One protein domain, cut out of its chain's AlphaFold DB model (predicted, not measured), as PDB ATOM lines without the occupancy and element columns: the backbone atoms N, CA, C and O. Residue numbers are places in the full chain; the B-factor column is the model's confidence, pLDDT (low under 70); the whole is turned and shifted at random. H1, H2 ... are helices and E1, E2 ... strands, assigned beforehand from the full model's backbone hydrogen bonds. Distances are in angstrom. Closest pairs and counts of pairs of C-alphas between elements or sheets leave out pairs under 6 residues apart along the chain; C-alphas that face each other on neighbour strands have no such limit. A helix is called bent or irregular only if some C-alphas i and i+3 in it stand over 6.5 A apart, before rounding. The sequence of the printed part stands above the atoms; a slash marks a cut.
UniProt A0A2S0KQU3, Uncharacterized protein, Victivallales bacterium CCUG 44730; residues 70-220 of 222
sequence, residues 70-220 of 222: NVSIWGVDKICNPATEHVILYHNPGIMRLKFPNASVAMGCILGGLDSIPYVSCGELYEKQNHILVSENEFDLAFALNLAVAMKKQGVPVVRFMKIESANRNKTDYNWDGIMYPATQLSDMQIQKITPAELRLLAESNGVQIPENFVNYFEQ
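This is residues 70 to 220 of the 222 residues of an uncharacterized protein of Victivallales bacterium CCUG 44730 (UniProt A0A2S0KQU3). A strongly twisted, curled sheet of five strands has one long helix, H4, running along one face, with the short helix H3 side by side with it on one flank and H5 and H6 on its other flank. The small helices H1 and H2 sit over the edge strand E2, and beyond E4 and E5 a long stretch, residues 168 to 188, loops away from the body. The printed part has 151 residues with six named helices and five named strands, in the order H1 E1 H2 E2 H3 E3 H4 E4 E5 H5 H6, and its class is mixed, helices and strands. The sheet runs E2 E1 E3 E4 E5 and is mixed, with E4 and E5 as its antiparallel pair. The whole is compact, with a radius of gyration of the C-alphas of 14.7 A and spans of 43 by 38 by 25 A.

Begin with H1, residues 76 to 79, which is on the sheet and lies, only just, over E2, residues 105 to 109, with 3 of its 4 C-alphas falling there; the closest are those of Ile 79 and Ala 106, 5.8 A apart. E1, residues 86 to 90, is the parallel neighbour of E2, where N 108 and O 88 are 2.8 A apart. Between these strands comes H2, residues 93 to 97, also over E2 at a height over the sheet of 7.4 A; E1, H2 and E2 form a strand-helix-strand unit, two parallel neighbour strands joined through a helix, with a right-handed crossover. E3, residues 129 to 134, lies on the other side of E1 from E2 and is parallel to E1, with N 89 and O 131 at 2.8 A. H3, residues 113 to 119, is not on the sheet; E2, H3 and E3 make a split unit with E1 between its strands, again right-handed. H4, residues 138 to 153, is the hub and makes two layers with the sheet, a helix on one face: it runs along E3 at 1 degree on the local plane, 9.3 A high, and is only just not over E1, where 2 of its 16 C-alphas fall. H3 touches H4 at a shallow tilt of 12 degrees, the same way, closest at the C-alphas of Leu 114 and Phe 143, 5.5 A. E4, residues 159 to 167, is parallel to E3, with N 132 and O 160 at 2.8 A, and E3, H4 and E4 are another right-handed unit. E5, residues 189 to 194, forms a hairpin with E4, with N 163 and O 192 at 2.8 A. H5, residues 196 to 205, only grazes the sheet with residues 196 to 199. Residues 138 to 142 of H4 alone touch H5, closest at the C-alphas of Leu 141 and Ala 203, 5.8 A, at a steep tilt of 36 degrees, only just past shallow, opposite ways. Residues 145 to 152 of H4 alone touch H6, residues 214 to 218, closest at the C-alphas of Val 149 and Phe 214, 5.8 A. In H4, H5 and H6 every O i to N i+4 pair is within hydrogen-bond range; H2 has 0 of 1 and H3 0 of 3, against 2 of 2 and 3 of 4 O i to N i+3 pairs, and H1 is too short for an O i to N i+4 pair.

Find C-alpha 76 at (121.194, 141.459, 99.929), where H1 begins. H3 is irregular, with C-alphas 115 and 118 7.2 A apart. Find C-alpha 138 at (142.042, 126.929, 107.032); from there H4 runs 22.7 A to C-alpha 153. E4 runs 23.4 A, E3 16.1 A, E5 15.1 A and H5 14.2 A. H6 ends at C-alpha 218, (143.566, 136.321, 89.388).

The C-alphas farthest apart are those of Lys 171 and Gln 220, 44.0 A. The printed part has no cut, and its one long link, E4 to E5, has 21 residues. Mean pLDDT of the printed part is 78.2; it is under 70 at residues 70 to 72, 93 to 101, 112, 166 to 190 and 220.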
ATOM      1  N   ASN A  70     118.659 128.929  94.055       61.09
ATOM      2  CA  ASN A  70     119.518 130.108  94.159       61.09
ATOM      3  C   ASN A  70     119.513 130.592  95.613       61.09
ATOM      4  O   ASN A  70     118.490 131.066  96.113       61.09
ATOM      5  N   VAL A  71     120.649 130.466  96.291       65.88
ATOM      6  CA  VAL A  71     120.846 130.965  97.650       65.88
ATOM      7  C   VAL A  71     121.240 132.434  97.563       65.88
ATOM      8  O   VAL A  71     122.272 132.794  96.998       65.88
ATOM      9  N   SER A  72     120.402 133.309  98.110       68.50
ATOM     10  CA  SER A  72     120.735 134.728  98.215       68.50
ATOM     11  C   SER A  72     121.773 134.965  99.309       68.50
ATOM     12  O   SER A  72     121.740 134.331 100.366       68.50
ATOM     13  N   ILE A  73     122.656 135.935  99.076       81.12
ATOM     14  CA  ILE A  73     123.576 136.444 100.095       81.12
ATOM     15  C   ILE A  73     122.750 137.107 101.197       81.12
ATOM     16  O   ILE A  73     121.873 137.932 100.938       81.12
ATOM     17  N   TRP A  74     123.017 136.769 102.450       79.12
ATOM     18  CA  TRP A  74     122.334 137.428 103.549       79.12
ATOM     19  C   TRP A  74     122.840 138.866 103.688       79.12
ATOM     20  O   TRP A  74     124.045 139.082 103.699       79.12
ATOM     21  N   GLY A  75     121.939 139.846 103.773       74.00
ATOM     22  CA  GLY A  75     122.280 141.268 103.635       74.00
ATOM     23  C   GLY A  75     122.080 141.822 102.222       74.00
ATOM     24  O   GLY A  75     122.432 142.974 101.971       74.00
ATOM     25  N   VAL A  76     121.503 141.032 101.304       79.56
ATOM     26  CA  VAL A  76     121.194 141.459  99.929       79.56
ATOM     27  C   VAL A  76     120.349 142.734  99.872       79.56
ATOM     28  O   VAL A  76     120.564 143.563  98.999       79.56
ATOM     29  N   ASP A  77     119.458 142.957 100.836       75.75
ATOM     30  CA  ASP A  77     118.664 144.183 100.961       75.75
ATOM     31  C   ASP A  77     119.545 145.437 101.080       75.75
ATOM     32  O   ASP A  77     119.266 146.460 100.456       75.75
ATOM     33  N   LYS A  78     120.648 145.337 101.829       81.44
ATOM     34  CA  LYS A  78     121.632 146.414 101.978       81.44
ATOM     35  C   LYS A  78     122.535 146.512 100.758       81.44
ATOM     36  O   LYS A  78     122.823 147.615 100.322       81.44
ATOM     37  N   ILE A  79     122.944 145.380 100.184       85.44
ATOM     38  CA  ILE A  79     123.783 145.341  98.974       85.44
ATOM     39  C   ILE A  79     123.060 145.994  97.786       85.44
ATOM     40  O   ILE A  79     123.665 146.760  97.038       85.44
ATOM     41  N   CYS A  80     121.757 145.750  97.648       84.81
ATOM     42  CA  CYS A  80     120.904 146.346  96.622       84.81
ATOM     43  C   CYS A  80     120.699 147.855  96.785       84.81
ATOM     44  O   CYS A  80     120.151 148.486  95.882       84.81
ATOM     45  N   ASN A  81     121.103 148.455  97.909       83.38
ATOM     46  CA  ASN A  81     121.017 149.895  98.069       83.38
ATOM     47  C   ASN A  81     121.904 150.580  97.006       83.38
ATOM     48  O   ASN A  81     123.102 150.286  96.923       83.38
ATOM     49  N   PRO A  82     121.362 151.511  96.199       87.38
ATOM     50  CA  PRO A  82     122.153 152.240  95.211       87.38
ATOM     51  C   PRO A  82     123.321 153.019  95.822       87.38
ATOM     52  O   PRO A  82     124.350 153.166  95.176       87.38
ATOM     53  N   ALA A  83     123.183 153.482  97.068       87.19
ATOM     54  CA  ALA A  83     124.240 154.194  97.777       87.19
ATOM     55  C   ALA A  83     125.394 153.280  98.212       87.19
ATOM     56  O   ALA A  83     126.469 153.782  98.518       87.19
ATOM     57  N   THR A  84     125.184 151.961  98.267       86.62
ATOM     58  CA  THR A  84     126.223 151.001  98.639       86.62
ATOM     59  C   THR A  84     127.204 150.818  97.492       86.62
ATOM     60  O   THR A  84     126.834 150.375  96.408       86.62
ATOM     61  N   GLU A  85     128.472 151.106  97.750       87.31
ATOM     62  CA  GLU A  85     129.570 150.981  96.790       87.31
ATOM     63  C   GLU A  85     130.469 149.793  97.132       87.31
ATOM     64  O   GLU A  85     130.940 149.093  96.240       87.31
ATOM     65  N   HIS A  86     130.678 149.537  98.423       86.94
ATOM     66  CA  HIS A  86     131.547 148.492  98.944       86.94
ATOM     67  C   HIS A  86     130.735 147.396  99.622       86.94
ATOM     68  O   HIS A  86     129.882 147.668 100.466       86.94
ATOM     69  N   VAL A  87     131.048 146.146  99.295       88.62
ATOM     70  CA  VAL A  87     130.438 144.972  99.921       88.62
ATOM     71  C   VAL A  87     131.536 144.127 100.536       88.62
ATOM     72  O   VAL A  87     132.471 143.733  99.840       88.62
ATOM     73  N   ILE A  88     131.423 143.836 101.828       87.06
ATOM     74  CA  ILE A  88     132.320 142.911 102.518       87.06
ATOM     75  C   ILE A  88     131.575 141.594 102.733       87.06
ATOM     76  O   ILE A  88     130.513 141.564 103.355       87.06
ATOM     77  N   LEU A  89     132.129 140.511 102.199       89.56
ATOM     78  CA  LEU A  89     131.559 139.172 102.204       89.56
ATOM     79  C   LEU A  89     132.323 138.265 103.159       89.56
ATOM     80  O   LEU A  89     133.557 138.261 103.181       89.56
ATOM     81  N   TYR A  90     131.575 137.463 103.912       84.81
ATOM     82  CA  TYR A  90     132.137 136.457 104.800       84.81
ATOM     83  C   TYR A  90     131.152 135.306 105.054       84.81
ATOM     84  O   TYR A  90     129.968 135.416 104.737       84.81
ATOM     85  N   HIS A  91     131.609 134.184 105.609       78.00
ATOM     86  CA  HIS A  91     130.723 133.051 105.921       78.00
ATOM     87  C   HIS A  91     130.141 133.124 107.335       78.00
ATOM     88  O   HIS A  91     129.054 132.606 107.583       78.00
ATOM     89  N   ASN A  92     130.823 133.814 108.257       73.88
ATOM     90  CA  ASN A  92     130.370 133.914 109.635       73.88
ATOM     91  C   ASN A  92     129.276 134.985 109.761       73.88
ATOM     92  O   ASN A  92     129.540 136.162 109.499       73.88
ATOM     93  N   PRO A  93     128.070 134.636 110.232       65.44
ATOM     94  CA  PRO A  93     126.975 135.590 110.331       65.44
ATOM     95  C   PRO A  93     127.177 136.668 111.405       65.44
ATOM     96  O   PRO A  93     126.486 137.687 111.379       65.44
ATOM     97  N   GLY A  94     128.144 136.504 112.316       61.72
ATOM     98  CA  GLY A  94     128.591 137.562 113.227       61.72
ATOM     99  C   GLY A  94     128.991 138.844 112.490       61.72
ATOM    100  O   GLY A  94     128.768 139.939 113.003       61.72
ATOM    101  N   ILE A  95     129.438 138.723 111.234       64.31
ATOM    102  CA  ILE A  95     129.787 139.853 110.371       64.31
ATOM    103  C   ILE A  95     128.624 140.837 110.157       64.31
ATOM    104  O   ILE A  95     128.834 142.041 110.016       64.31
ATOM    105  N   MET A  96     127.379 140.351 110.200       63.19
ATOM    106  CA  MET A  96     126.177 141.167 109.996       63.19
ATOM    107  C   MET A  96     125.914 142.147 111.145       63.19
ATOM    108  O   MET A  96     125.107 143.069 110.992       63.19
ATOM    109  N   ARG A  97     126.577 141.961 112.296       60.69
ATOM    110  CA  ARG A  97     126.493 142.869 113.450       60.69
ATOM    111  C   ARG A  97     127.353 144.118 113.278       60.69
ATOM    112  O   ARG A  97     127.134 145.094 113.993       60.69
ATOM    113  N   LEU A  98     128.296 144.111 112.333       59.16
ATOM    114  CA  LEU A  98     129.142 145.265 112.056       59.16
ATOM    115  C   LEU A  98     128.297 146.394 111.459       59.16
ATOM    116  O   LEU A  98     127.594 146.219 110.461       59.16
ATOM    117  N   LYS A  99     128.342 147.561 112.108       59.53
ATOM    118  CA  LYS A  99     127.650 148.771 111.660       59.53
ATOM    119  C   LYS A  99     128.662 149.748 111.091       59.53
ATOM    120  O   LYS A  99     129.642 150.080 111.751       59.53
ATOM    121  N   PHE A 100     128.368 150.246 109.899       63.47
ATOM    122  CA  PHE A 100     129.121 151.329 109.286       63.47
ATOM    123  C   PHE A 100     128.309 152.608 109.418       63.47
ATOM    124  O   PHE A 100     127.106 152.593 109.150       63.47
ATOM    125  N   PRO A 101     128.937 153.724 109.818       61.62
ATOM    126  CA  PRO A 101     128.265 155.017 109.805       61.62
ATOM    127  C   PRO A 101     127.944 155.469 108.372       61.62
ATOM    128  O   PRO A 101     127.048 156.283 108.170       61.62
ATOM    129  N   ASN A 102     128.663 154.934 107.380       73.56
ATOM    130  CA  ASN A 102     128.484 155.241 105.971       73.56
ATOM    131  C   ASN A 102     127.636 154.165 105.274       73.56
ATOM    132  O   ASN A 102     127.991 152.988 105.290       73.56
ATOM    133  N   ALA A 103     126.551 154.584 104.615       78.19
ATOM    134  CA  ALA A 103     125.695 153.714 103.805       78.19
ATOM    135  C   ALA A 103     126.389 153.172 102.537       78.19
ATOM    136  O   ALA A 103     125.871 152.252 101.899       78.19
ATOM    137  N   SER A 104     127.569 153.702 102.190       80.75
ATOM    138  CA  SER A 104     128.383 153.205 101.082       80.75
ATOM    139  C   SER A 104     129.009 151.836 101.328       80.75
ATOM    140  O   SER A 104     129.534 151.245 100.389       80.75
ATOM    141  N   VAL A 105     128.927 151.301 102.550       79.31
ATOM    142  CA  VAL A 105     129.470 149.988 102.904       79.31
ATOM    143  C   VAL A 105     128.354 149.074 103.402       79.31
ATOM    144  O   VAL A 105     127.619 149.420 104.327       79.31
ATOM    145  N   ALA A 106     128.260 147.880 102.821       81.56
ATOM    146  CA  ALA A 106     127.362 146.822 103.263       81.56
ATOM    147  C   ALA A 106     128.128 145.541 103.602       81.56
ATOM    148  O   ALA A 106     129.171 145.239 103.022       81.56
ATOM    149  N   MET A 107     127.556 144.760 104.520       79.69
ATOM    150  CA  MET A 107     128.024 143.411 104.830       79.69
ATOM    151  C   MET A 107     127.101 142.392 104.186       79.69
ATOM    152  O   MET A 107     125.878 142.543 104.246       79.69
ATOM    153  N   GLY A 108     127.703 141.355 103.617       82.19
ATOM    154  CA  GLY A 108     127.017 140.175 103.130       82.19
ATOM    155  C   GLY A 108     127.538 138.917 103.816       82.19
ATOM    156  O   GLY A 108     128.742 138.766 104.032       82.19
ATOM    157  N   CYS A 109     126.636 137.998 104.143       82.38
ATOM    158  CA  CYS A 109     126.984 136.704 104.708       82.38
ATOM    159  C   CYS A 109     126.532 135.560 103.797       82.38
ATOM    160  O   CYS A 109     125.375 135.498 103.377       82.38
ATOM    161  N   ILE A 110     127.448 134.637 103.507       82.00
ATOM    162  CA  ILE A 110     127.159 133.408 102.767       82.00
ATOM    163  C   ILE A 110     126.976 132.277 103.766       82.00
ATOM    164  O   ILE A 110     127.927 131.677 104.268       82.00
ATOM    165  N   LEU A 111     125.713 132.009 104.063       70.88
ATOM    166  CA  LEU A 111     125.316 130.958 104.983       70.88
ATOM    167  C   LEU A 111     125.573 129.579 104.371       70.88
ATOM    168  O   LEU A 111     125.364 129.374 103.177       70.88
ATOM    169  N   GLY A 112     126.005 128.624 105.195       66.56
ATOM    170  CA  GLY A 112     126.364 127.271 104.748       66.56
ATOM    171  C   GLY A 112     127.825 127.108 104.312       66.56
ATOM    172  O   GLY A 112     128.242 125.985 104.056       66.56
ATOM    173  N   GLY A 113     128.617 128.187 104.292       72.88
ATOM    174  CA  GLY A 113     130.062 128.109 104.070       72.88
ATOM    175  C   GLY A 113     130.435 127.570 102.688       72.88
ATOM    176  O   GLY A 113     129.855 127.981 101.688       72.88
ATOM    177  N   LEU A 114     131.415 126.662 102.621       77.38
ATOM    178  CA  LEU A 114     131.913 126.092 101.361       77.38
ATOM    179  C   LEU A 114     130.827 125.387 100.536       77.38
ATOM    180  O   LEU A 114     130.768 125.570  99.321       77.38
ATOM    181  N   ASP A 115     129.949 124.630 101.194       76.25
ATOM    182  CA  ASP A 115     128.943 123.795 100.528       76.25
ATOM    183  C   ASP A 115     127.868 124.616  99.805       76.25
ATOM    184  O   ASP A 115     127.213 124.115  98.887       76.25
ATOM    185  N   SER A 116     127.660 125.874 100.205       75.50
ATOM    186  CA  SER A 116     126.642 126.735  99.602       75.50
ATOM    187  C   SER A 116     127.157 127.571  98.436       75.50
ATOM    188  O   SER A 116     126.346 127.984  97.608       75.50
ATOM    189  N   ILE A 117     128.475 127.776  98.318       85.50
ATOM    190  CA  ILE A 117     129.104 128.617  97.282       85.50
ATOM    191  C   ILE A 117     128.592 128.315  95.862       85.50
ATOM    192  O   ILE A 117     128.276 129.273  95.154       85.50
ATOM    193  N   PRO A 118     128.451 127.046  95.419       82.19
ATOM    194  CA  PRO A 118     127.970 126.743  94.067       82.19
ATOM    195  C   PRO A 118     126.551 127.248  93.771       82.19
ATOM    196  O   PRO A 118     126.187 127.385  92.607       82.19
ATOM    197  N   TYR A 119     125.761 127.511  94.811       79.06
ATOM    198  CA  TYR A 119     124.356 127.897  94.724       79.06
ATOM    199  C   TYR A 119     124.130 129.391  94.982       79.06
ATOM    200  O   TYR A 119     122.998 129.863  94.886       79.06
ATOM    201  N   VAL A 120     125.177 130.146  95.334       82.19
ATOM    202  CA  VAL A 120     125.058 131.578  95.626       82.19
ATOM    203  C   VAL A 120     124.845 132.365  94.339       82.19
ATOM    204  O   VAL A 120     125.639 132.259  93.408       82.19
ATOM    205  N   SER A 121     123.816 133.209  94.307       84.00
ATOM    206  CA  SER A 121     123.634 134.205  93.243       84.00
ATOM    207  C   SER A 121     124.477 135.450  93.526       84.00
ATOM    208  O   SER A 121     124.359 136.037  94.603       84.00
ATOM    209  N   CYS A 122     125.308 135.870  92.567       89.19
ATOM    210  CA  CYS A 122     126.187 137.040  92.693       89.19
ATOM    211  C   CYS A 122     125.739 138.266  91.876       89.19
ATOM    212  O   CYS A 122     126.521 139.208  91.737       89.19
ATOM    213  N   GLY A 123     124.520 138.278  91.326       87.19
ATOM    214  CA  GLY A 123     124.058 139.340  90.421       87.19
ATOM    215  C   GLY A 123     124.142 140.749  91.020       87.19
ATOM    216  O   GLY A 123     124.586 141.689  90.364       87.19
ATOM    217  N   GLU A 124     123.812 140.891  92.302       85.50
ATOM    218  CA  GLU A 124     123.832 142.161  93.033       85.50
ATOM    219  C   GLU A 124     125.254 142.700  93.287       85.50
ATOM    220  O   GLU A 124     125.423 143.844  93.707       85.50
ATOM    221  N   LEU A 125     126.288 141.891  93.026       93.62
ATOM    222  CA  LEU A 125     127.694 142.227  93.256       93.62
ATOM    223  C   LEU A 125     128.394 142.806  92.016       93.62
ATOM    224  O   LEU A 125     129.524 143.284  92.131       93.62
ATOM    225  N   TYR A 126     127.769 142.762  90.834       93.44
ATOM    226  CA  TYR A 126     128.409 143.166  89.572       93.44
ATOM    227  C   TYR A 126     128.842 144.630  89.540       93.44
ATOM    228  O   TYR A 126     129.907 144.945  89.014       93.44
ATOM    229  N   GLU A 127     128.050 145.509  90.145       89.44
ATOM    230  CA  GLU A 127     128.303 146.953  90.176       89.44
ATOM    231  C   GLU A 127     128.995 147.404  91.469       89.44
ATOM    232  O   GLU A 127     129.098 148.598  91.746       89.44
ATOM    233  N   LYS A 128     129.453 146.455  92.295       91.44
ATOM    234  CA  LYS A 128     129.984 146.731  93.631       91.44
ATOM    235  C   LYS A 128     131.480 146.460  93.721       91.44
ATOM    236  O   LYS A 128     132.060 145.640  93.008       91.44
ATOM    237  N   GLN A 129     132.120 147.145  94.657       87.25
ATOM    238  CA  GLN A 129     133.475 146.859  95.094       87.25
ATOM    239  C   GLN A 129     133.438 145.739  96.132       87.25
ATOM    240  O   GLN A 129     133.192 145.979  97.312       87.25
ATOM    241  N   ASN A 130     133.675 144.509  95.682       93.25
ATOM    242  CA  ASN A 130     133.549 143.336  96.538       93.25
ATOM    243  C   ASN A 130     134.859 143.017  97.257       93.25
ATOM    244  O   ASN A 130     135.928 142.948  96.641       93.25
ATOM    245  N   HIS A 131     134.753 142.784  98.556       88.94
ATOM    246  CA  HIS A 131     135.845 142.451  99.451       88.94
ATOM    247  C   HIS A 131     135.497 141.159 100.184       88.94
ATOM    248  O   HIS A 131     134.468 141.084 100.840       88.94
ATOM    249  N   ILE A 132     136.340 140.141 100.083       92.31
ATOM    250  CA  ILE A 132     136.199 138.911 100.859       92.31
ATOM    251  C   ILE A 132     137.110 139.029 102.073       92.31
ATOM    252  O   ILE A 132     138.307 139.304 101.933       92.31
ATOM    253  N   LEU A 133     136.526 138.864 103.256       85.06
ATOM    254  CA  LEU A 133     137.266 138.880 104.509       85.06
ATOM    255  C   LEU A 133     137.939 137.519 104.736       85.06
ATOM    256  O   LEU A 133     137.351 136.476 104.453       85.06
ATOM    257  N   VAL A 134     139.176 137.540 105.224       85.38
ATOM    258  CA  VAL A 134     140.042 136.365 105.362       85.38
ATOM    259  C   VAL A 134     140.723 136.383 106.727       85.38
ATOM    260  O   VAL A 134     141.163 137.437 107.184       85.38
ATOM    261  N   SER A 135     140.874 135.215 107.347       83.06
ATOM    262  CA  SER A 135     141.843 134.998 108.426       83.06
ATOM    263  C   SER A 135     142.782 133.849 108.076       83.06
ATOM    264  O   SER A 135     142.642 133.224 107.028       83.06
ATOM    265  N   GLU A 136     143.736 133.564 108.958       83.12
ATOM    266  CA  GLU A 136     144.668 132.442 108.801       83.12
ATOM    267  C   GLU A 136     144.022 131.075 109.082       83.12
ATOM    268  O   GLU A 136     144.668 130.046 108.921       83.12
ATOM    269  N   ASN A 137     142.745 131.035 109.478       82.75
ATOM    270  CA  ASN A 137     142.030 129.779 109.634       82.75
ATOM    271  C   ASN A 137     141.850 129.063 108.280       82.75
ATOM    272  O   ASN A 137     141.403 129.663 107.304       82.75
ATOM    273  N   GLU A 138     142.126 127.756 108.246       86.44
ATOM    274  CA  GLU A 138     142.042 126.929 107.032       86.44
ATOM    275  C   GLU A 138     140.680 127.019 106.329       86.44
ATOM    276  O   GLU A 138     140.615 127.116 105.100       86.44
ATOM    277  N   PHE A 139     139.586 127.035 107.094       83.50
ATOM    278  CA  PHE A 139     138.240 127.135 106.538       83.50
ATOM    279  C   PHE A 139     138.004 128.493 105.874       83.50
ATOM    280  O   PHE A 139     137.415 128.555 104.796       83.50
ATOM    281  N   ASP A 140     138.493 129.576 106.479       84.94
ATOM    282  CA  ASP A 140     138.354 130.933 105.942       84.94
ATOM    283  C   ASP A 140     139.124 131.102 104.639       84.94
ATOM    284  O   ASP A 140     138.611 131.684 103.682       84.94
ATOM    285  N   LEU A 141     140.342 130.561 104.597       91.75
ATOM    286  CA  LEU A 141     141.185 130.541 103.408       91.75
ATOM    287  C   LEU A 141     140.499 129.755 102.289       91.75
ATOM    288  O   LEU A 141     140.332 130.271 101.181       91.75
ATOM    289  N   ALA A 142     140.026 128.541 102.587       92.00
ATOM    290  CA  ALA A 142     139.304 127.716 101.627       92.00
ATOM    291  C   ALA A 142     138.037 128.424 101.127       92.00
ATOM    292  O   ALA A 142     137.780 128.460  99.920       92.00
ATOM    293  N   PHE A 143     137.255 129.013 102.032       91.75
ATOM    294  CA  PHE A 143     136.044 129.756 101.704       91.75
ATOM    295  C   PHE A 143     136.349 130.927 100.774       91.75
ATOM    296  O   PHE A 143     135.704 131.067  99.734       91.75
ATOM    297  N   ALA A 144     137.353 131.739 101.104       94.94
ATOM    298  CA  ALA A 144     137.687 132.924 100.333       94.94
ATOM    299  C   ALA A 144     138.147 132.589  98.911       94.94
ATOM    300  O   ALA A 144     137.699 133.224  97.952       94.94
ATOM    301  N   LEU A 145     138.987 131.561  98.767       96.69
ATOM    302  CA  LEU A 145     139.444 131.076  97.468       96.69
ATOM    303  C   LEU A 145     138.278 130.566  96.611       96.69
ATOM    304  O   LEU A 145     138.131 130.968  95.453       96.69
ATOM    305  N   ASN A 146     137.426 129.703  97.173       95.69
ATOM    306  CA  ASN A 146     136.309 129.105  96.440       95.69
ATOM    307  C   ASN A 146     135.243 130.141  96.071       95.69
ATOM    308  O   ASN A 146     134.736 130.128  94.945       95.69
ATOM    309  N   LEU A 147     134.943 131.077  96.974       95.56
ATOM    310  CA  LEU A 147     133.994 132.151  96.707       95.56
ATOM    311  C   LEU A 147     134.509 133.065  95.596       95.56
ATOM    312  O   LEU A 147     133.763 133.387  94.675       95.56
ATOM    313  N   ALA A 148     135.788 133.439  95.633       96.19
ATOM    314  CA  ALA A 148     136.385 134.274  94.597       96.19
ATOM    315  C   ALA A 148     136.287 133.627  93.207       96.19
ATOM    316  O   ALA A 148     135.925 134.301  92.238       96.19
ATOM    317  N   VAL A 149     136.550 132.319  93.107       95.75
ATOM    318  CA  VAL A 149     136.377 131.561  91.858       95.75
ATOM    319  C   VAL A 149     134.915 131.548  91.418       95.75
ATOM    320  O   VAL A 149     134.640 131.794  90.244       95.75
ATOM    321  N   ALA A 150     133.969 131.296  92.324       94.56
ATOM    322  CA  ALA A 150     132.543 131.292  91.996       94.56
ATOM    323  C   ALA A 150     132.056 132.661  91.497       94.56
ATOM    324  O   ALA A 150     131.390 132.740  90.465       94.56
ATOM    325  N   MET A 151     132.467 133.743  92.161       95.12
ATOM    326  CA  MET A 151     132.173 135.115  91.747       95.12
ATOM    327  C   MET A 151     132.722 135.401  90.344       95.12
ATOM    328  O   MET A 151     132.009 135.937  89.497       95.12
ATOM    329  N   LYS A 152     133.963 134.990  90.054       94.81
ATOM    330  CA  LYS A 152     134.566 135.156  88.722       94.81
ATOM    331  C   LYS A 152     133.884 134.322  87.646       94.81
ATOM    332  O   LYS A 152     133.645 134.840  86.559       94.81
ATOM    333  N   LYS A 153     133.505 133.077  87.945       93.62
ATOM    334  CA  LYS A 153     132.714 132.228  87.038       93.62
ATOM    335  C   LYS A 153     131.368 132.858  86.686       93.62
ATOM    336  O   LYS A 153     130.915 132.720  85.557       93.62
ATOM    337  N   GLN A 154     130.760 133.579  87.628       93.00
ATOM    338  CA  GLN A 154     129.530 134.336  87.401       93.00
ATOM    339  C   GLN A 154     129.769 135.718  86.774       93.00
ATOM    340  O   GLN A 154     128.810 136.451  86.581       93.00
ATOM    341  N   GLY A 155     131.003 136.103  86.439       93.19
ATOM    342  CA  GLY A 155     131.294 137.371  85.764       93.19
ATOM    343  C   GLY A 155     131.437 138.587  86.685       93.19
ATOM    344  O   GLY A 155     131.445 139.712  86.193       93.19
ATOM    345  N   VAL A 156     131.587 138.403  88.003       94.81
ATOM    346  CA  VAL A 156     131.853 139.523  88.919       94.81
ATOM    347  C   VAL A 156     133.217 140.147  88.591       94.81
ATOM    348  O   VAL A 156     134.249 139.472  88.697       94.81
ATOM    349  N   PRO A 157     133.272 141.438  88.212       88.75
ATOM    350  CA  PRO A 157     134.483 142.021  87.643       88.75
ATOM    351  C   PRO A 157     135.566 142.225  88.701       88.75
ATOM    352  O   PRO A 157     136.730 141.874  88.487       88.75
ATOM    353  N   VAL A 158     135.187 142.737  89.871       88.44
ATOM    354  CA  VAL A 158     136.119 143.144  90.921       88.44
ATOM    355  C   VAL A 158     135.888 142.309  92.173       88.44
ATOM    356  O   VAL A 158     134.832 142.388  92.798       88.44
ATOM    357  N   VAL A 159     136.911 141.544  92.549       94.69
ATOM    358  CA  VAL A 159     136.971 140.780  93.799       94.69
ATOM    359  C   VAL A 159     138.308 141.091  94.458       94.69
ATOM    360  O   VAL A 159     139.354 141.008  93.813       94.69
ATOM    361  N   ARG A 160     138.270 141.516  95.719       91.00
ATOM    362  CA  ARG A 160     139.444 141.893  96.514       91.00
ATOM    363  C   ARG A 160     139.443 141.132  97.828       91.00
ATOM    364  O   ARG A 160     138.399 140.656  98.260       91.00
ATOM    365  N   PHE A 161     140.594 141.091  98.483       90.69
ATOM    366  CA  PHE A 161     140.775 140.347  99.721       90.69
ATOM    367  C   PHE A 161     141.245 141.270 100.839       90.69
ATOM    368  O   PHE A 161     142.047 142.184 100.626       90.69
ATOM    369  N   MET A 162     140.703 141.039 102.027       84.75
ATOM    370  CA  MET A 162     141.021 141.764 103.248       84.75
ATOM    371  C   MET A 162     141.349 140.739 104.329       84.75
ATOM    372  O   MET A 162     140.469 139.998 104.757       84.75
ATOM    373  N   LYS A 163     142.612 140.680 104.746       81.88
ATOM    374  CA  LYS A 163     143.084 139.816 105.824       81.88
ATOM    375  C   LYS A 163     142.907 140.515 107.165       81.88
ATOM    376  O   LYS A 163     143.236 141.689 107.304       81.88
ATOM    377  N   ILE A 164     142.409 139.785 108.149       80.19
ATOM    378  CA  ILE A 164     142.390 140.203 109.547       80.19
ATOM    379  C   ILE A 164     143.765 139.878 110.139       80.19
ATOM    380  O   ILE A 164     144.130 138.710 110.242       80.19
ATOM    381  N   GLU A 165     144.527 140.905 110.509       73.88
ATOM    382  CA  GLU A 165     145.849 140.773 111.141       73.88
ATOM    383  C   GLU A 165     145.730 140.585 112.653       73.88
ATOM    384  O   GLU A 165     146.428 139.782 113.266       73.88
ATOM    385  N   SER A 166     144.823 141.329 113.282       69.00
ATOM    386  CA  SER A 166     144.528 141.186 114.703       69.00
ATOM    387  C   SER A 166     143.135 141.716 115.027       69.00
ATOM    388  O   SER A 166     142.549 142.487 114.268       69.00
ATOM    389  N   ALA A 167     142.593 141.301 116.169       62.34
ATOM    390  CA  ALA A 167     141.352 141.836 116.711       62.34
ATOM    391  C   ALA A 167     141.511 142.040 118.220       62.34
ATOM    392  O   ALA A 167     141.878 141.108 118.945       62.34
ATOM    393  N   ASN A 168     141.234 143.252 118.703       54.53
ATOM    394  CA  ASN A 168     141.236 143.531 120.134       54.53
ATOM    395  C   ASN A 168     140.019 142.866 120.790       54.53
ATOM    396  O   ASN A 168     138.867 143.106 120.423       54.53
ATOM    397  N   ARG A 169     140.286 142.011 121.781       49.88
ATOM    398  CA  ARG A 169     139.263 141.272 122.529       49.88
ATOM    399  C   ARG A 169     138.710 142.144 123.656       49.88
ATOM    400  O   ARG A 169     139.240 142.106 124.760       49.88
ATOM    401  N   ASN A 170     137.637 142.889 123.412       45.91
ATOM    402  CA  ASN A 170     136.879 143.546 124.481       45.91
ATOM    403  C   ASN A 170     135.497 142.892 124.615       45.91
ATOM    404  O   ASN A 170     134.774 142.854 123.632       45.91
ATOM    405  N   LYS A 171     135.175 142.398 125.829       41.31
ATOM    406  CA  LYS A 171     133.924 141.727 126.275       41.31
ATOM    407  C   LYS A 171     133.400 140.606 125.349       41.31
ATOM    408  O   LYS A 171     133.013 140.822 124.210       41.31
ATOM    409  N   THR A 172     133.430 139.372 125.846       39.00
ATOM    410  CA  THR A 172     133.345 138.158 125.018       39.00
ATOM    411  C   THR A 172     131.920 137.631 124.846       39.00
ATOM    412  O   THR A 172     131.287 137.247 125.824       39.00
ATOM    413  N   ASP A 173     131.518 137.483 123.584       36.94
ATOM    414  CA  ASP A 173     130.479 136.561 123.121       36.94
ATOM    415  C   ASP A 173     131.162 135.356 122.472       36.94
ATOM    416  O   ASP A 173     132.020 135.529 121.601       36.94
ATOM    417  N   TYR A 174     130.797 134.141 122.874       39.28
ATOM    418  CA  TYR A 174     131.344 132.910 122.298       39.28
ATOM    419  C   TYR A 174     130.432 132.371 121.184       39.28
ATOM    420  O   TYR A 174     129.224 132.244 121.383       39.28
ATOM    421  N   ASN A 175     131.021 131.975 120.047       39.47
ATOM    422  CA  ASN A 175     130.362 131.158 119.019       39.47
ATOM    423  C   ASN A 175     130.792 129.678 119.139       39.47
ATOM    424  O   ASN A 175     131.811 129.356 119.748       39.47
ATOM    425  N   TRP A 176     129.981 128.774 118.577       33.31
ATOM    426  CA  TRP A 176     130.005 127.323 118.836       33.31
ATOM    427  C   TRP A 176     131.122 126.517 118.143       33.31
ATOM    428  O   TRP A 176     131.356 125.375 118.530       33.31
ATOM    429  N   ASP A 177     131.799 127.068 117.136       37.22
ATOM    430  CA  ASP A 177     132.910 126.419 116.417       37.22
ATOM    431  C   ASP A 177     134.267 126.619 117.117       37.22
ATOM    432  O   ASP A 177     135.296 126.148 116.638       37.22
ATOM    433  N   GLY A 178     134.282 127.325 118.253       34.81
ATOM    434  CA  GLY A 178     135.510 127.716 118.942       34.81
ATOM    435  C   GLY A 178     136.327 128.766 118.179       34.81
ATOM    436  O   GLY A 178     137.389 129.162 118.664       34.81
ATOM    437  N   ILE A 179     135.836 129.244 117.026       39.53
ATOM    438  CA  ILE A 179     136.479 130.250 116.187       39.53
ATOM    439  C   ILE A 179     135.756 131.587 116.386       39.53
ATOM    440  O   ILE A 179     134.550 131.768 116.225       39.53
ATOM    441  N   MET A 180     136.548 132.554 116.822       42.19
ATOM    442  CA  MET A 180     136.120 133.867 117.269       42.19
ATOM    443  C   MET A 180     135.929 134.824 116.084       42.19
ATOM    444  O   MET A 180     136.903 135.146 115.418       42.19
ATOM    445  N   TYR A 181     134.730 135.397 115.933       41.28
ATOM    446  CA  TYR A 181     134.569 136.766 115.418       41.28
ATOM    447  C   TYR A 181     133.644 137.520 116.375       41.28
ATOM    448  O   TYR A 181     132.446 137.232 116.393       41.28
ATOM    449  N   PRO A 182     134.192 138.374 117.259       37.28
ATOM    450  CA  PRO A 182     133.501 138.776 118.484       37.28
ATOM    451  C   PRO A 182     132.349 139.751 118.238       37.28
ATOM    452  O   PRO A 182     132.128 140.241 117.130       37.28
ATOM    453  N   ALA A 183     131.747 140.184 119.340       39.53
ATOM    454  CA  ALA A 183     131.253 141.547 119.538       39.53
ATOM    455  C   ALA A 183     132.333 142.651 119.306       39.53
ATOM    456  O   ALA A 183     132.342 143.679 119.973       39.53
ATOM    457  N   THR A 184     133.263 142.441 118.370       42.66
ATOM    458  CA  THR A 184     134.363 143.327 117.979       42.66
ATOM    459  C   THR A 184     133.834 144.191 116.862       42.66
ATOM    460  O   THR A 184     133.389 143.686 115.830       42.66
ATOM    461  N   GLN A 185     133.851 145.502 117.064       47.56
ATOM    462  CA  GLN A 185     133.524 146.430 115.996       47.56
ATOM    463  C   GLN A 185     134.599 146.322 114.910       47.56
ATOM    464  O   GLN A 185     135.741 145.978 115.194       47.56
ATOM    465  N   LEU A 186     134.283 146.646 113.655       50.75
ATOM    466  CA  LEU A 186     135.294 146.609 112.589       50.75
ATOM    467  C   LEU A 186     136.471 147.562 112.895       50.75
ATOM    468  O   LEU A 186     137.587 147.317 112.457       50.75
ATOM    469  N   SER A 187     136.235 148.600 113.708       51.88
ATOM    470  CA  SER A 187     137.251 149.503 114.270       51.88
ATOM    471  C   SER A 187     138.231 148.842 115.243       51.88
ATOM    472  O   SER A 187     139.317 149.370 115.457       51.88
ATOM    473  N   ASP A 188     137.856 147.711 115.835       52.78
ATOM    474  CA  ASP A 188     138.680 146.940 116.767       52.78
ATOM    475  C   ASP A 188     139.486 145.841 116.046       52.78
ATOM    476  O   ASP A 188     140.280 145.141 116.681       52.78
ATOM    477  N   MET A 189     139.284 145.681 114.730       64.69
ATOM    478  CA  MET A 189     140.046 144.784 113.863       64.69
ATOM    479  C   MET A 189     141.129 145.566 113.121       64.69
ATOM    480  O   MET A 189     140.861 146.582 112.480       64.69
ATOM    481  N   GLN A 190     142.354 145.053 113.141       66.62
ATOM    482  CA  GLN A 190     143.373 145.463 112.186       66.62
ATOM    483  C   GLN A 190     143.203 144.627 110.926       66.62
ATOM    484  O   GLN A 190     143.337 143.406 110.958       66.62
ATOM    485  N   ILE A 191     142.874 145.298 109.826       76.38
ATOM    486  CA  ILE A 191     142.619 144.665 108.536       76.38
ATOM    487  C   ILE A 191     143.638 145.187 107.530       76.38
ATOM    488  O   ILE A 191     143.833 146.395 107.393       76.38
ATOM    489  N   GLN A 192     144.245 144.270 106.788       79.00
ATOM    490  CA  GLN A 192     145.174 144.561 105.711       79.00
ATOM    491  C   GLN A 192     144.604 144.070 104.383       79.00
ATOM    492  O   GLN A 192     144.094 142.958 104.262       79.00
ATOM    493  N   LYS A 193     144.701 144.897 103.340       86.06
ATOM    494  CA  LYS A 193     144.418 144.435 101.981       86.06
ATOM    495  C   LYS A 193     145.547 143.511 101.531       86.06
ATOM    496  O   LYS A 193     146.703 143.920 101.577       86.06
ATOM    497  N   ILE A 194     145.188 142.333 101.033       86.50
ATOM    498  CA  ILE A 194     146.134 141.386 100.439       86.50
ATOM    499  C   ILE A 194     145.812 141.160  98.959       86.50
ATOM    500  O   ILE A 194     144.677 141.330  98.498       86.50
ATOM    501  N   THR A 195     146.837 140.820  98.195       92.88
ATOM    502  CA  THR A 195     146.769 140.431  96.788       92.88
ATOM    503  C   THR A 195     146.316 138.974  96.648       92.88
ATOM    504  O   THR A 195     146.422 138.195  97.597       92.88
ATOM    505  N   PRO A 196     145.829 138.561  95.462       94.56
ATOM    506  CA  PRO A 196     145.520 137.154  95.214       94.56
ATOM    507  C   PRO A 196     146.731 136.228  95.410       94.56
ATOM    508  O   PRO A 196     146.569 135.137  95.949       94.56
ATOM    509  N   ALA A 197     147.933 136.690  95.046       94.19
ATOM    510  CA  ALA A 197     149.172 135.938  95.231       94.19
ATOM    511  C   ALA A 197     149.522 135.749  96.715       94.19
ATOM    512  O   ALA A 197     149.884 134.651  97.127       94.19
ATOM    513  N   GLU A 198     149.362 136.792  97.536       94.31
ATOM    514  CA  GLU A 198     149.536 136.687  98.991       94.31
ATOM    515  C   GLU A 198     148.503 135.736  99.614       94.31
ATOM    516  O   GLU A 198     148.870 134.919 100.455       94.31
ATOM    517  N   LEU A 199     147.239 135.780  99.171       95.44
ATOM    518  CA  LEU A 199     146.213 134.834  99.625       95.44
ATOM    519  C   LEU A 199     146.565 133.388  99.251       95.44
ATOM    520  O   LEU A 199     146.407 132.492 100.077       95.44
ATOM    521  N   ARG A 200     147.045 133.154  98.023       95.44
ATOM    522  CA  ARG A 200     147.463 131.824  97.566       95.44
ATOM    523  C   ARG A 200     148.604 131.282  98.419       95.44
ATOM    524  O   ARG A 200     148.501 130.165  98.914       95.44
ATOM    525  N   LEU A 201     149.652 132.079  98.627       95.25
ATOM    526  CA  LEU A 201     150.793 131.688  99.458       95.25
ATOM    527  C   LEU A 201     150.363 131.384 100.898       95.25
ATOM    528  O   LEU A 201     150.820 130.397 101.470       95.25
ATOM    529  N   LEU A 202     149.453 132.189 101.456       94.81
ATOM    530  CA  LEU A 202     148.900 131.964 102.791       94.81
ATOM    531  C   LEU A 202     148.084 130.664 102.871       94.81
ATOM    532  O   LEU A 202     148.168 129.941 103.859       94.81
ATOM    533  N   ALA A 203     147.304 130.343 101.843       95.75
ATOM    534  CA  ALA A 203     146.565 129.086 101.779       95.75
ATOM    535  C   ALA A 203     147.500 127.874 101.658       95.75
ATOM    536  O   ALA A 203     147.362 126.916 102.418       95.75
ATOM    537  N   GLU A 204     148.503 127.943 100.781       96.06
ATOM    538  CA  GLU A 204     149.506 126.886 100.604       96.06
ATOM    539  C   GLU A 204     150.294 126.624 101.892       96.06
ATOM    540  O   GLU A 204     150.478 125.469 102.277       96.06
ATOM    541  N   SER A 205     150.705 127.681 102.605       95.81
ATOM    542  CA  SER A 205     151.432 127.543 103.874       95.81
ATOM    543  C   SER A 205     150.599 126.900 104.984       95.81
ATOM    544  O   SER A 205     151.169 126.341 105.916       95.81
ATOM    545  N   ASN A 206     149.269 126.969 104.883       94.19
ATOM    546  CA  ASN A 206     148.319 126.364 105.818       94.19
ATOM    547  C   ASN A 206     147.720 125.046 105.287       94.19
ATOM    548  O   ASN A 206     146.718 124.572 105.806       94.19
ATOM    549  N   GLY A 207     148.299 124.445 104.240       94.44
ATOM    550  CA  GLY A 207     147.839 123.158 103.705       94.44
ATOM    551  C   GLY A 207     146.469 123.200 103.017       94.44
ATOM    552  O   GLY A 207     145.876 122.150 102.762       94.44
ATOM    553  N   VAL A 208     145.960 124.390 102.689       96.12
ATOM    554  CA  VAL A 208     144.673 124.572 102.015       96.12
ATOM    555  C   VAL A 208     144.850 124.413 100.510       96.12
ATOM    556  O   VAL A 208     145.676 125.074  99.880       96.12
ATOM    557  N   GLN A 209     144.036 123.546  99.911       94.19
ATOM    558  CA  GLN A 209     144.057 123.317  98.471       94.19
ATOM    559  C   GLN A 209     143.577 124.555  97.699       94.19
ATOM    560  O   GLN A 209     142.499 125.094  97.958       94.19
ATOM    561  N   ILE A 210     144.348 124.959  96.689       96.19
ATOM    562  CA  ILE A 210     143.969 126.043  95.781       96.19
ATOM    563  C   ILE A 210     142.943 125.520  94.763       96.19
ATOM    564  O   ILE A 210     143.232 124.546  94.060       96.19
ATOM    565  N   PRO A 211     141.750 126.134  94.651       93.88
ATOM    566  CA  PRO A 211     140.727 125.672  93.726       93.88
ATOM    567  C   PRO A 211     141.134 125.899  92.271       93.88
ATOM    568  O   PRO A 211     141.794 126.884  91.916       93.88
ATOM    569  N   GLU A 212     140.676 124.997  91.404       87.94
ATOM    570  CA  GLU A 212     140.894 125.098  89.965       87.94
ATOM    571  C   GLU A 212     140.416 126.454  89.430       87.94
ATOM    572  O   GLU A 212     139.323 126.931  89.751       87.94
ATOM    573  N   ASN A 213     141.211 127.041  88.534       89.50
ATOM    574  CA  ASN A 213     141.001 128.353  87.914       89.50
ATOM    575  C   ASN A 213     141.272 129.578  88.796       89.50
ATOM    576  O   ASN A 213     141.214 130.682  88.258       89.50
ATOM    577  N   PHE A 214     141.619 129.445  90.082       92.88
ATOM    578  CA  PHE A 214     141.977 130.619  90.894       92.88
ATOM    579  C   PHE A 214     143.128 131.414  90.255       92.88
ATOM    580  O   PHE A 214     142.978 132.599  89.963       92.88
ATOM    581  N   VAL A 215     144.227 130.732  89.921       88.62
ATOM    582  CA  VAL A 215     145.379 131.322  89.215       88.62
ATOM    583  C   VAL A 215     144.959 131.924  87.869       88.62
ATOM    584  O   VAL A 215     145.321 133.054  87.559       88.62
ATOM    585  N   ASN A 216     144.121 131.221  87.098       88.12
ATOM    586  CA  ASN A 216     143.654 131.707  85.795       88.12
ATOM    587  C   ASN A 216     142.876 133.023  85.908       88.12
ATOM    588  O   ASN A 216     143.035 133.909  85.074       88.12
ATOM    589  N   TYR A 217     142.039 133.165  86.935       90.06
ATOM    590  CA  TYR A 217     141.206 134.351  87.109       90.06
ATOM    591  C   TYR A 217     141.920 135.539  87.752       90.06
ATOM    592  O   TYR A 217     141.442 136.667  87.605       90.06
ATOM    593  N   PHE A 218     142.999 135.304  88.499       89.00
ATOM    594  CA  PHE A 218     143.566 136.321  89.388       89.00
ATOM    595  C   PHE A 218     145.073 136.549  89.254       89.00
ATOM    596  O   PHE A 218     145.542 137.601  89.684       89.00
ATOM    597  N   GLU A 219     145.824 135.619  88.668       74.75
ATOM    598  CA  GLU A 219     147.287 135.705  88.538       74.75
ATOM    599  C   GLU A 219     147.769 135.738  87.078       74.75
ATOM    600  O   GLU A 219     148.972 135.828  86.835       74.75
ATOM    601  N   GLN A 220     146.866 135.716  86.089       63.69
ATOM    602  CA  GLN A 220     147.251 135.957  84.697       63.69
ATOM    603  C   GLN A 220     147.687 137.417  84.520       63.69
ATOM    604  O   GLN A 220     146.868 138.334  84.460       63.69
TER     605      GLN A 220